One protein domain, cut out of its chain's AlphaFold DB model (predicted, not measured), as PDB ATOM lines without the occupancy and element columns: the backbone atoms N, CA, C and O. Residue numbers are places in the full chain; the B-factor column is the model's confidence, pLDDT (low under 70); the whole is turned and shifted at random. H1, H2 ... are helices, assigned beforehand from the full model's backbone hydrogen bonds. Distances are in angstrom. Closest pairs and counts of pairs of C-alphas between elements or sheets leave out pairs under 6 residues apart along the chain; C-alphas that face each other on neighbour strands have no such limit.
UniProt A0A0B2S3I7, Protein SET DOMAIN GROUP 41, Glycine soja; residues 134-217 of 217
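Overview. This is residues 134 to 217 of the 217 residues of the protein "Protein SET DOMAIN GROUP 41" of Glycine soja (UniProt A0A0B2S3I7). H1, small H2 and H3 make a loose corner, and the chain then folds back beside H3 into long H4, whose residues 198 to 211 stick out with the tail to 217. The 84 printed residues hold four named helices, H1 to H4 in order, class all helix. The whole is only just extended, close to loose, radius of gyration of the C-alphas 18.2 A, spanning 64 by 37 by 23 A.

Arrangement. H1, residues 136 to 147, is close but not clearly touching to H2, residues 154 to 157; the closest C-alphas, of Lys 136 and Cys 156, are 6.8 A apart. H1 is close but not clearly touching to H3, residues 163 to 177, about perpendicular at 86 degrees; the closest C-alphas, of Lys 136 and Asp 165, are 6.7 A apart. H3 and H4, residues 183 to 211, are near each other, their closest C-alphas 8.1 A apart. Every O i to N i+4 pair is within hydrogen-bond range in H1, H3 and H4; H2 is too short for one.

Along the chain. H1 spans 15.8 A from C-alpha 136 at (-34.456, -18.123, -57.079), H2 5.2 A, H3 21.6 A, and H4 42.7 A to C-alpha 211 at (-40.178, 4.339, -32.452).

Size, cuts and confidence. The printed part has no cut and no long link. Confidence is low, pLDDT under 70, at residues 176 to 194, 197 and 200 to 217.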
ATOM      1  N   GLN A 134     -29.356 -19.859 -51.961       94.69
ATOM      2  CA  GLN A 134     -29.438 -20.200 -53.373       94.69
ATOM      3  C   GLN A 134     -30.222 -19.147 -54.186       94.69
ATOM      4  O   GLN A 134     -31.204 -18.563 -53.693       94.69
ATOM      5  N   PRO A 135     -29.872 -18.943 -55.474       95.38
ATOM      6  CA  PRO A 135     -30.667 -18.138 -56.392       95.38
ATOM      7  C   PRO A 135     -32.093 -18.674 -56.548       95.38
ATOM      8  O   PRO A 135     -32.354 -19.871 -56.408       95.38
ATOM      9  N   LYS A 136     -33.028 -17.789 -56.914       95.44
ATOM     10  CA  LYS A 136     -34.456 -18.123 -57.079       95.44
ATOM     11  C   LYS A 136     -34.689 -19.355 -57.957       95.44
ATOM     12  O   LYS A 136     -35.523 -20.183 -57.605       95.44
ATOM     13  N   ALA A 137     -33.969 -19.481 -59.074       94.69
ATOM     14  CA  ALA A 137     -34.123 -20.611 -59.987       94.69
ATOM     15  C   ALA A 137     -33.745 -21.953 -59.334       94.69
ATOM     16  O   ALA A 137     -34.475 -22.930 -59.489       94.69
ATOM     17  N   MET A 138     -32.657 -21.983 -58.554       96.38
ATOM     18  CA  MET A 138     -32.216 -23.191 -57.849       96.38
ATOM     19  C   MET A 138     -33.199 -23.581 -56.746       96.38
ATOM     20  O   MET A 138     -33.663 -24.719 -56.733       96.38
ATOM     21  N   ARG A 139     -33.638 -22.608 -55.932       97.81
ATOM     22  CA  ARG A 139     -34.672 -22.836 -54.909       97.81
ATOM     23  C   ARG A 139     -35.945 -23.432 -55.515       97.81
ATOM     24  O   ARG A 139     -36.469 -24.411 -55.003       97.81
ATOM     25  N   GLN A 140     -36.444 -22.878 -56.624       97.69
ATOM     26  CA  GLN A 140     -37.646 -23.403 -57.292       97.69
ATOM     27  C   GLN A 140     -37.437 -24.815 -57.855       97.69
ATOM     28  O   GLN A 140     -38.330 -25.652 -57.747       97.69
ATOM     29  N   SER A 141     -36.262 -25.092 -58.426       97.69
ATOM     30  CA  SER A 141     -35.916 -26.417 -58.946       97.69
ATOM     31  C   SER A 141     -35.878 -27.477 -57.839       97.69
ATOM     32  O   SER A 141     -36.460 -28.552 -57.995       97.69
ATOM     33  N   GLU A 142     -35.256 -27.168 -56.697       97.19
ATOM     34  CA  GLU A 142     -35.182 -28.068 -55.541       97.19
ATOM     35  C   GLU A 142     -36.576 -28.351 -54.968       97.19
ATOM     36  O   GLU A 142     -36.949 -29.511 -54.762       97.19
ATOM     37  N   LEU A 143     -37.382 -27.297 -54.788       97.69
ATOM     38  CA  LEU A 143     -38.741 -27.415 -54.266       97.69
ATOM     39  C   LEU A 143     -39.639 -28.257 -55.170       97.69
ATOM     40  O   LEU A 143     -40.358 -29.133 -54.685       97.69
ATOM     41  N   TRP A 144     -39.557 -28.051 -56.485       97.50
ATOM     42  CA  TRP A 144     -40.294 -28.860 -57.446       97.50
ATOM     43  C   TRP A 144     -39.826 -30.315 -57.430       97.50
ATOM     44  O   TRP A 144     -40.645 -31.228 -57.375       97.50
ATOM     45  N   SER A 145     -38.515 -30.547 -57.428       95.62
ATOM     46  CA  SER A 145     -37.950 -31.895 -57.505       95.62
ATOM     47  C   SER A 145     -38.322 -32.746 -56.289       95.62
ATOM     48  O   SER A 145     -38.763 -33.886 -56.459       95.62
ATOM     49  N   LYS A 146     -38.189 -32.186 -55.077       94.06
ATOM     50  CA  LYS A 146     -38.399 -32.907 -53.814       94.06
ATOM     51  C   LYS A 146     -39.844 -32.863 -53.317       94.06
ATOM     52  O   LYS A 146     -40.369 -33.889 -52.897       94.06
ATOM     53  N   TYR A 147     -40.492 -31.701 -53.380       95.50
ATOM     54  CA  TYR A 147     -41.797 -31.471 -52.748       95.50
ATOM     55  C   TYR A 147     -42.932 -31.218 -53.750       95.50
ATOM     56  O   TYR A 147     -44.083 -31.091 -53.343       95.50
ATOM     57  N   ARG A 148     -42.632 -31.167 -55.057       96.06
ATOM     58  CA  ARG A 148     -43.620 -31.075 -56.149       96.06
ATOM     59  C   ARG A 148     -44.533 -29.848 -56.079       96.06
ATOM     60  O   ARG A 148     -45.685 -29.909 -56.502       96.06
ATOM     61  N   PHE A 149     -44.011 -28.714 -55.609       97.69
ATOM     62  CA  PHE A 149     -44.721 -27.433 -55.644       97.69
ATOM     63  C   PHE A 149     -43.825 -26.284 -56.122       97.69
ATOM     64  O   PHE A 149     -42.599 -26.375 -56.101       97.69
ATOM     65  N   VAL A 150     -44.463 -25.190 -56.549       97.94
ATOM     66  CA  VAL A 150     -43.807 -23.928 -56.925       97.94
ATOM     67  C   VAL A 150     -44.063 -22.905 -55.823       97.94
ATOM     68  O   VAL A 150     -45.206 -22.677 -55.428       97.94
ATOM     69  N   CYS A 151     -43.007 -22.279 -55.306       98.25
ATOM     70  CA  CYS A 151     -43.132 -21.323 -54.207       98.25
ATOM     71  C   CYS A 151     -43.580 -19.942 -54.707       98.25
ATOM     72  O   CYS A 151     -42.881 -19.316 -55.504       98.25
ATOM     73  N   CYS A 152     -44.686 -19.431 -54.161       97.25
ATOM     74  CA  CYS A 152     -45.261 -18.120 -54.495       97.25
ATOM     75  C   CYS A 152     -45.110 -17.081 -53.364       97.25
ATOM     76  O   CYS A 152     -45.850 -16.097 -53.312       97.25
ATOM     77  N   CYS A 153     -44.170 -17.290 -52.433       97.25
ATOM     78  CA  CYS A 153     -43.950 -16.379 -51.304       97.25
ATOM     79  C   CYS A 153     -43.507 -14.972 -51.755       97.25
ATOM     80  O   CYS A 153     -43.050 -14.785 -52.883       97.25
ATOM     81  N   LYS A 154     -43.543 -13.987 -50.841       95.12
ATOM     82  CA  LYS A 154     -43.157 -12.585 -51.113       95.12
ATOM     83  C   LYS A 154     -41.800 -12.447 -51.822       95.12
ATOM     84  O   LYS A 154     -41.697 -11.688 -52.775       95.12
ATOM     85  N   ARG A 155     -40.784 -13.222 -51.413       96.25
ATOM     86  CA  ARG A 155     -39.450 -13.216 -52.049       96.25
ATOM     87  C   ARG A 155     -39.478 -13.774 -53.477       96.25
ATOM     88  O   ARG A 155     -38.813 -13.246 -54.356       96.25
ATOM     89  N   CYS A 156     -40.245 -14.836 -53.727       96.31
ATOM     90  CA  CYS A 156     -40.361 -15.430 -55.061       96.31
ATOM     91  C   CYS A 156     -41.234 -14.599 -56.009       96.31
ATOM     92  O   CYS A 156     -40.964 -14.591 -57.207       96.31
ATOM     93  N   SER A 157     -42.237 -13.897 -55.491       95.69
ATOM     94  CA  SER A 157     -43.176 -13.088 -56.279       95.69
ATOM     95  C   SER A 157     -42.719 -11.638 -56.481       95.69
ATOM     96  O   SER A 157     -43.364 -10.902 -57.220       95.69
ATOM     97  N   ALA A 158     -41.618 -11.219 -55.849       94.12
ATOM     98  CA  ALA A 158     -41.078  -9.869 -55.979       94.12
ATOM     99  C   ALA A 158     -40.634  -9.555 -57.419       94.12
ATOM    100  O   ALA A 158     -39.927 -10.347 -58.052       94.12
ATOM    101  N   LEU A 159     -41.037  -8.377 -57.905       91.62
ATOM    102  CA  LEU A 159     -40.590  -7.790 -59.163       91.62
ATOM    103  C   LEU A 159     -40.352  -6.277 -58.958       91.62
ATOM    104  O   LEU A 159     -41.302  -5.587 -58.581       91.62
ATOM    105  N   PRO A 160     -39.136  -5.746 -59.203       88.31
ATOM    106  CA  PRO A 160     -37.904  -6.467 -59.554       88.31
ATOM    107  C   PRO A 160     -37.447  -7.424 -58.438       88.31
ATOM    108  O   PRO A 160     -37.950  -7.370 -57.314       88.31
ATOM    109  N   SER A 161     -36.521  -8.336 -58.748       88.94
ATOM    110  CA  SER A 161     -35.924  -9.203 -57.724       88.94
ATOM    111  C   SER A 161     -35.264  -8.377 -56.625       88.94
ATOM    112  O   SER A 161     -34.752  -7.285 -56.868       88.94
ATOM    113  N   SER A 162     -35.260  -8.919 -55.406       90.31
ATOM    114  CA  SER A 162     -34.557  -8.290 -54.288       90.31
ATOM    115  C   SER A 162     -33.065  -8.137 -54.597       90.31
ATOM    116  O   SER A 162     -32.496  -8.931 -55.351       90.31
ATOM    117  N   TYR A 163     -32.418  -7.149 -53.974       91.81
ATOM    118  CA  TYR A 163     -30.965  -6.981 -54.061       91.81
ATOM    119  C   TYR A 163     -30.221  -8.276 -53.699       91.81
ATOM    120  O   TYR A 163     -29.312  -8.689 -54.413       91.81
ATOM    121  N   VAL A 164     -30.670  -8.963 -52.642       91.44
ATOM    122  CA  VAL A 164     -30.096 -10.240 -52.199       91.44
ATOM    123  C   VAL A 164     -30.194 -11.301 -53.297       91.44
ATOM    124  O   VAL A 164     -29.204 -11.958 -53.600       91.44
ATOM    125  N   ASP A 165     -31.355 -11.467 -53.936       92.94
ATOM    126  CA  ASP A 165     -31.505 -12.453 -55.014       92.94
ATOM    127  C   ASP A 165     -30.680 -12.093 -56.259       92.94
ATOM    128  O   ASP A 165     -30.152 -12.998 -56.906       92.94
ATOM    129  N   HIS A 166     -30.521 -10.803 -56.573       90.56
ATOM    130  CA  HIS A 166     -29.597 -10.356 -57.619       90.56
ATOM    131  C   HIS A 166     -28.145 -10.720 -57.286       90.56
ATOM    132  O   HIS A 166     -27.472 -11.339 -58.108       90.56
ATOM    133  N   ALA A 167     -27.684 -10.418 -56.071       92.94
ATOM    134  CA  ALA A 167     -26.327 -10.733 -55.634       92.94
ATOM    135  C   ALA A 167     -26.048 -12.247 -55.654       92.94
ATOM    136  O   ALA A 167     -25.009 -12.683 -56.147       92.94
ATOM    137  N   LEU A 168     -26.992 -13.069 -55.183       93.69
ATOM    138  CA  LEU A 168     -26.863 -14.529 -55.226       93.69
ATOM    139  C   LEU A 168     -26.787 -15.059 -56.664       93.69
ATOM    140  O   LEU A 168     -26.016 -15.979 -56.942       93.69
ATOM    141  N   GLN A 169     -27.556 -14.474 -57.586       91.31
ATOM    142  CA  GLN A 169     -27.505 -14.832 -59.001       91.31
ATOM    143  C   GLN A 169     -26.129 -14.525 -59.614       91.31
ATOM    144  O   GLN A 169     -25.594 -15.359 -60.344       91.31
ATOM    145  N   GLU A 170     -25.539 -13.370 -59.297       90.94
ATOM    146  CA  GLU A 170     -24.197 -12.988 -59.760       90.94
ATOM    147  C   GLU A 170     -23.110 -13.913 -59.198       90.94
ATOM    148  O   GLU A 170     -22.296 -14.441 -59.955       90.94
ATOM    149  N   ILE A 171     -23.129 -14.183 -57.888       90.19
ATOM    150  CA  ILE A 171     -22.172 -15.093 -57.233       90.19
ATOM    151  C   ILE A 171     -22.241 -16.492 -57.859       90.19
ATOM    152  O   ILE A 171     -21.212 -17.117 -58.135       90.19
ATOM    153  N   SER A 172     -23.457 -16.975 -58.124       88.44
ATOM    154  CA  SER A 172     -23.671 -18.269 -58.771       88.44
ATOM    155  C   SER A 172     -23.115 -18.304 -60.196       88.44
ATOM    156  O   SER A 172     -22.564 -19.330 -60.589       88.44
ATOM    157  N   ALA A 173     -23.244 -17.217 -60.962       84.56
ATOM    158  CA  ALA A 173     -22.700 -17.131 -62.316       84.56
ATOM    159  C   ALA A 173     -21.163 -17.158 -62.306       84.56
ATOM    160  O   ALA A 173     -20.552 -17.938 -63.033       84.56
ATOM    161  N   ILE A 174     -20.536 -16.396 -61.405       81.56
ATOM    162  CA  ILE A 174     -19.071 -16.332 -61.276       81.56
ATOM    163  C   ILE A 174     -18.480 -17.693 -60.893       81.56
ATOM    164  O   ILE A 174     -17.447 -18.106 -61.422       81.56
ATOM    165  N   THR A 175     -19.141 -18.417 -59.987       77.19
ATOM    166  CA  THR A 175     -18.682 -19.741 -59.539       77.19
ATOM    167  C   THR A 175     -18.663 -20.755 -60.688       77.19
ATOM    168  O   THR A 175     -17.794 -21.623 -60.728       77.19
ATOM    169  N   PHE A 176     -19.575 -20.620 -61.655       64.44
ATOM    170  CA  PHE A 176     -19.634 -21.479 -62.840       64.44
ATOM    171  C   PHE A 176     -18.527 -21.174 -63.859       64.44
ATOM    172  O   PHE A 176     -18.069 -22.075 -64.560       64.44
ATOM    173  N   GLU A 177     -18.070 -19.922 -63.928       61.31
ATOM    174  CA  GLU A 177     -17.031 -19.487 -64.869       61.31
ATOM    175  C   GLU A 177     -15.603 -19.675 -64.329       61.31
ATOM    176  O   GLU A 177     -14.647 -19.746 -65.101       61.31
ATOM    177  N   SER A 178     -15.430 -19.798 -63.009       56.62
ATOM    178  CA  SER A 178     -14.117 -19.796 -62.360       56.62
ATOM    179  C   SER A 178     -13.724 -21.162 -61.782       56.62
ATOM    180  O   SER A 178     -13.521 -21.326 -60.582       56.62
ATOM    181  N   SER A 179     -13.489 -22.144 -62.656       54.25
ATOM    182  CA  SER A 179     -12.729 -23.366 -62.316       54.25
ATOM    183  C   SER A 179     -11.205 -23.101 -62.180       54.25
ATOM    184  O   SER A 179     -10.383 -24.010 -62.252       54.25
ATOM    185  N   GLY A 180     -10.786 -21.840 -61.986       50.88
ATOM    186  CA  GLY A 180      -9.381 -21.429 -61.925       50.88
ATOM    187  C   GLY A 180      -9.096 -20.345 -60.877       50.88
ATOM    188  O   GLY A 180      -9.293 -19.162 -61.122       50.88
ATOM    189  N   SER A 181      -8.553 -20.759 -59.726       54.41
ATOM    190  CA  SER A 181      -7.739 -19.988 -58.754       54.41
ATOM    191  C   SER A 181      -8.317 -18.735 -58.041       54.41
ATOM    192  O   SER A 181      -7.746 -18.304 -57.042       54.41
ATOM    193  N   CYS A 182      -9.459 -18.163 -58.440       52.94
ATOM    194  CA  CYS A 182      -9.997 -16.910 -57.864       52.94
ATOM    195  C   CYS A 182     -10.943 -17.091 -56.644       52.94
ATOM    196  O   CYS A 182     -11.675 -16.182 -56.266       52.94
ATOM    197  N   SER A 183     -10.977 -18.263 -56.003       57.00
ATOM    198  CA  SER A 183     -12.026 -18.585 -55.015       57.00
ATOM    199  C   SER A 183     -11.871 -17.904 -53.645       57.00
ATOM    200  O   SER A 183     -12.869 -17.666 -52.969       57.00
ATOM    201  N   LYS A 184     -10.646 -17.557 -53.220       57.72
ATOM    202  CA  LYS A 184     -10.391 -16.978 -51.883       57.72
ATOM    203  C   LYS A 184     -10.809 -15.512 -51.761       57.72
ATOM    204  O   LYS A 184     -11.538 -15.167 -50.844       57.72
ATOM    205  N   PHE A 185     -10.399 -14.671 -52.712       55.03
ATOM    206  CA  PHE A 185     -10.704 -13.235 -52.676       55.03
ATOM    207  C   PHE A 185     -12.205 -12.945 -52.803       55.03
ATOM    208  O   PHE A 185     -12.712 -12.003 -52.200       55.03
ATOM    209  N   LEU A 186     -12.922 -13.765 -53.574       55.53
ATOM    210  CA  LEU A 186     -14.358 -13.602 -53.784       55.53
ATOM    211  C   LEU A 186     -15.181 -14.074 -52.583       55.53
ATOM    212  O   LEU A 186     -16.179 -13.436 -52.257       55.53
ATOM    213  N   LYS A 187     -14.738 -15.133 -51.890       57.16
ATOM    214  CA  LYS A 187     -15.365 -15.581 -50.642       57.16
ATOM    215  C   LYS A 187     -15.271 -14.502 -49.560       57.16
ATOM    216  O   LYS A 187     -16.286 -14.164 -48.966       57.16
ATOM    217  N   ASP A 188     -14.107 -13.868 -49.423       64.12
ATOM    218  CA  ASP A 188     -13.915 -12.759 -48.481       64.12
ATOM    219  C   ASP A 188     -14.799 -11.543 -48.818       64.12
ATOM    220  O   ASP A 188     -15.298 -10.859 -47.923       64.12
ATOM    221  N   MET A 189     -15.026 -11.255 -50.106       64.06
ATOM    222  CA  MET A 189     -15.908 -10.160 -50.522       64.06
ATOM    223  C   MET A 189     -17.389 -10.478 -50.277       64.06
ATOM    224  O   MET A 189     -18.137  -9.600 -49.841       64.06
ATOM    225  N   ALA A 190     -17.811 -11.717 -50.540       59.06
ATOM    226  CA  ALA A 190     -19.168 -12.179 -50.272       59.06
ATOM    227  C   ALA A 190     -19.463 -12.189 -48.766       59.06
ATOM    228  O   ALA A 190     -20.479 -11.633 -48.359       59.06
ATOM    229  N   ASP A 191     -18.545 -12.703 -47.943       68.31
ATOM    230  CA  ASP A 191     -18.682 -12.729 -46.482       68.31
ATOM    231  C   ASP A 191     -18.795 -11.309 -45.904       68.31
ATOM    232  O   ASP A 191     -19.637 -11.053 -45.039       68.31
ATOM    233  N   ARG A 192     -18.028 -10.341 -46.430       69.94
ATOM    234  CA  ARG A 192     -18.147  -8.925 -46.034       69.94
ATOM    235  C   ARG A 192     -19.509  -8.331 -46.384       69.94
ATOM    236  O   ARG A 192     -20.144  -7.746 -45.514       69.94
ATOM    237  N   ARG A 193     -19.985  -8.523 -47.618       69.44
ATOM    238  CA  ARG A 193     -21.299  -8.008 -48.050       69.44
ATOM    239  C   ARG A 193     -22.456  -8.640 -47.281       69.44
ATOM    240  O   ARG A 193     -23.445  -7.975 -46.992       69.44
ATOM    241  N   LEU A 194     -22.332  -9.921 -46.948       69.81
ATOM    242  CA  LEU A 194     -23.336 -10.653 -46.183       69.81
ATOM    243  C   LEU A 194     -23.363 -10.178 -44.724       69.81
ATOM    244  O   LEU A 194     -24.442 -10.009 -44.165       69.81
ATOM    245  N   THR A 195     -22.196  -9.868 -44.151       73.69
ATOM    246  CA  THR A 195     -22.081  -9.239 -42.824       73.69
ATOM    247  C   THR A 195     -22.716  -7.848 -42.808       73.69
ATOM    248  O   THR A 195     -23.511  -7.558 -41.921       73.69
ATOM    249  N   GLU A 196     -22.445  -7.019 -43.820       73.31
ATOM    250  CA  GLU A 196     -23.058  -5.689 -43.962       73.31
ATOM    251  C   GLU A 196     -24.593  -5.781 -44.048       73.31
ATOM    252  O   GLU A 196     -25.294  -5.067 -43.337       73.31
ATOM    253  N   CYS A 197     -25.127  -6.738 -44.818       64.94
ATOM    254  CA  CYS A 197     -26.575  -6.968 -44.897       64.94
ATOM    255  C   CYS A 197     -27.186  -7.417 -43.559       64.94
ATOM    256  O   CYS A 197     -28.297  -7.008 -43.225       64.94
ATOM    257  N   ILE A 198     -26.494  -8.274 -42.799       74.62
ATOM    258  CA  ILE A 198     -26.960  -8.715 -41.475       74.62
ATOM    259  C   ILE A 198     -26.996  -7.534 -40.505       74.62
ATOM    260  O   ILE A 198     -27.977  -7.379 -39.776       74.62
ATOM    261  N   ASP A 199     -25.960  -6.695 -40.513       70.75
ATOM    262  CA  ASP A 199     -25.878  -5.520 -39.648       70.75
ATOM    263  C   ASP A 199     -26.969  -4.491 -39.966       70.75
ATOM    264  O   ASP A 199     -27.498  -3.859 -39.051       70.75
ATOM    265  N   ASP A 200     -27.327  -4.330 -41.239       69.69
ATOM    266  CA  ASP A 200     -28.377  -3.403 -41.659       69.69
ATOM    267  C   ASP A 200     -29.771  -3.897 -41.250       69.69
ATOM    268  O   ASP A 200     -30.547  -3.118 -40.699       69.69
ATOM    269  N   ILE A 201     -30.048  -5.203 -41.364       66.88
ATOM    270  CA  ILE A 201     -31.276  -5.815 -40.818       66.88
ATOM    271  C   ILE A 201     -31.343  -5.619 -39.296       66.88
ATOM    272  O   ILE A 201     -32.383  -5.254 -38.750       66.88
ATOM    273  N   TRP A 202     -30.220  -5.804 -38.597       65.12
ATOM    274  CA  TRP A 202     -30.139  -5.574 -37.153       65.12
ATOM    275  C   TRP A 202     -30.359  -4.107 -36.768       65.12
ATOM    276  O   TRP A 202     -30.917  -3.823 -35.707       65.12
ATOM    277  N   ARG A 203     -29.909  -3.161 -37.602       68.88
ATOM    278  CA  ARG A 203     -30.144  -1.725 -37.402       68.88
ATOM    279  C   ARG A 203     -31.606  -1.356 -37.627       68.88
ATOM    280  O   ARG A 203     -32.145  -0.607 -36.817       68.88
ATOM    281  N   GLU A 204     -32.242  -1.897 -38.661       61.34
ATOM    282  CA  GLU A 204     -33.662  -1.672 -38.952       61.34
ATOM    283  C   GLU A 204     -34.567  -2.191 -37.823       61.34
ATOM    284  O   GLU A 204     -35.459  -1.464 -37.380       61.34
ATOM    285  N   ASP A 205     -34.277  -3.370 -37.259       56.56
ATOM    286  CA  ASP A 205     -34.999  -3.903 -36.090       56.56
ATOM    287  C   ASP A 205     -34.825  -3.010 -34.846       56.56
ATOM    288  O   ASP A 205     -35.769  -2.771 -34.093       56.56
ATOM    289  N   LYS A 206     -33.628  -2.444 -34.641       59.00
ATOM    290  CA  LYS A 206     -33.355  -1.528 -33.519       59.00
ATOM    291  C   LYS A 206     -34.037  -0.168 -33.673       59.00
ATOM    292  O   LYS A 206     -34.352   0.469 -32.671       59.00
ATOM    293  N   GLN A 207     -34.233   0.281 -34.912       52.56
ATOM    294  CA  GLN A 207     -34.943   1.517 -35.233       52.56
ATOM    295  C   GLN A 207     -36.447   1.371 -34.944       52.56
ATOM    296  O   GLN A 207     -37.054   2.294 -34.408       52.56
ATOM    297  N   PHE A 208     -37.017   0.191 -35.215       49.59
ATOM    298  CA  PHE A 208     -38.419  -0.127 -34.930       49.59
ATOM    299  C   PHE A 208     -38.720  -0.183 -33.423       49.59
ATOM    300  O   PHE A 208     -39.741   0.331 -32.975       49.59
ATOM    301  N   GLU A 209     -37.800  -0.728 -32.622       54.69
ATOM    302  CA  GLU A 209     -37.914  -0.748 -31.153       54.69
ATOM    303  C   GLU A 209     -37.752   0.649 -30.514       54.69
ATOM    304  O   GLU A 209     -38.188   0.868 -29.386       54.69
ATOM    305  N   ALA A 210     -37.142   1.611 -31.218       52.38
ATOM    306  CA  ALA A 210     -36.970   2.985 -30.737       52.38
ATOM    307  C   ALA A 210     -38.147   3.919 -31.087       52.38
ATOM    308  O   ALA A 210     -38.282   4.974 -30.468       52.38
ATOM    309  N   GLU A 211     -38.996   3.553 -32.055       52.06
ATOM    310  CA  GLU A 211     -40.178   4.339 -32.452       52.06
ATOM    311  C   GLU A 211     -41.466   3.965 -31.686       52.06
ATOM    312  O   GLU A 211     -42.405   4.763 -31.672       52.06
ATOM    313  N   GLU A 212     -41.524   2.816 -30.994       49.06
ATOM    314  CA  GLU A 212     -42.705   2.376 -30.215       49.06
ATOM    315  C   GLU A 212     -42.744   2.828 -28.735       49.06
ATOM    316  O   GLU A 212     -43.577   2.341 -27.968       49.06
ATOM    317  N   ASP A 213     -41.944   3.816 -28.314       53.84
ATOM    318  CA  ASP A 213     -42.182   4.511 -27.034       53.84
ATOM    319  C   ASP A 213     -42.219   6.034 -27.217       53.84
ATOM    320  O   ASP A 213     -41.188   6.711 -27.279       53.84
ATOM    321  N   PRO A 214     -43.433   6.604 -27.348       46.69
ATOM    322  CA  PRO A 214     -43.881   7.458 -26.256       46.69
ATOM    323  C   PRO A 214     -45.400   7.395 -26.014       46.69
ATOM    324  O   PRO A 214     -46.193   7.820 -26.860       46.69
ATOM    325  N   LYS A 215     -45.766   7.007 -24.781       43.72
ATOM    326  CA  LYS A 215     -46.945   7.407 -23.963       43.72
ATOM    327  C   LYS A 215     -47.703   6.212 -23.371       43.72
ATOM    328  O   LYS A 215     -48.769   5.827 -23.847       43.72
ATOM    329  N   ARG A 216     -47.234   5.743 -22.212       39.66
ATOM    330  CA  ARG A 216     -48.132   5.332 -21.120       39.66
ATOM    331  C   ARG A 216     -48.299   6.506 -20.153       39.66
ATOM    332  O   ARG A 216     -47.437   6.744 -19.311       39.66
ATOM    333  N   LEU A 217     -49.389   7.250 -20.339       37.97
ATOM    334  CA  LEU A 217     -50.136   7.878 -19.246       37.97
ATOM    335  C   LEU A 217     -51.154   6.851 -18.742       37.97
ATOM    336  O   LEU A 217     -51.714   6.142 -19.610       37.97
TER     337      LEU A 217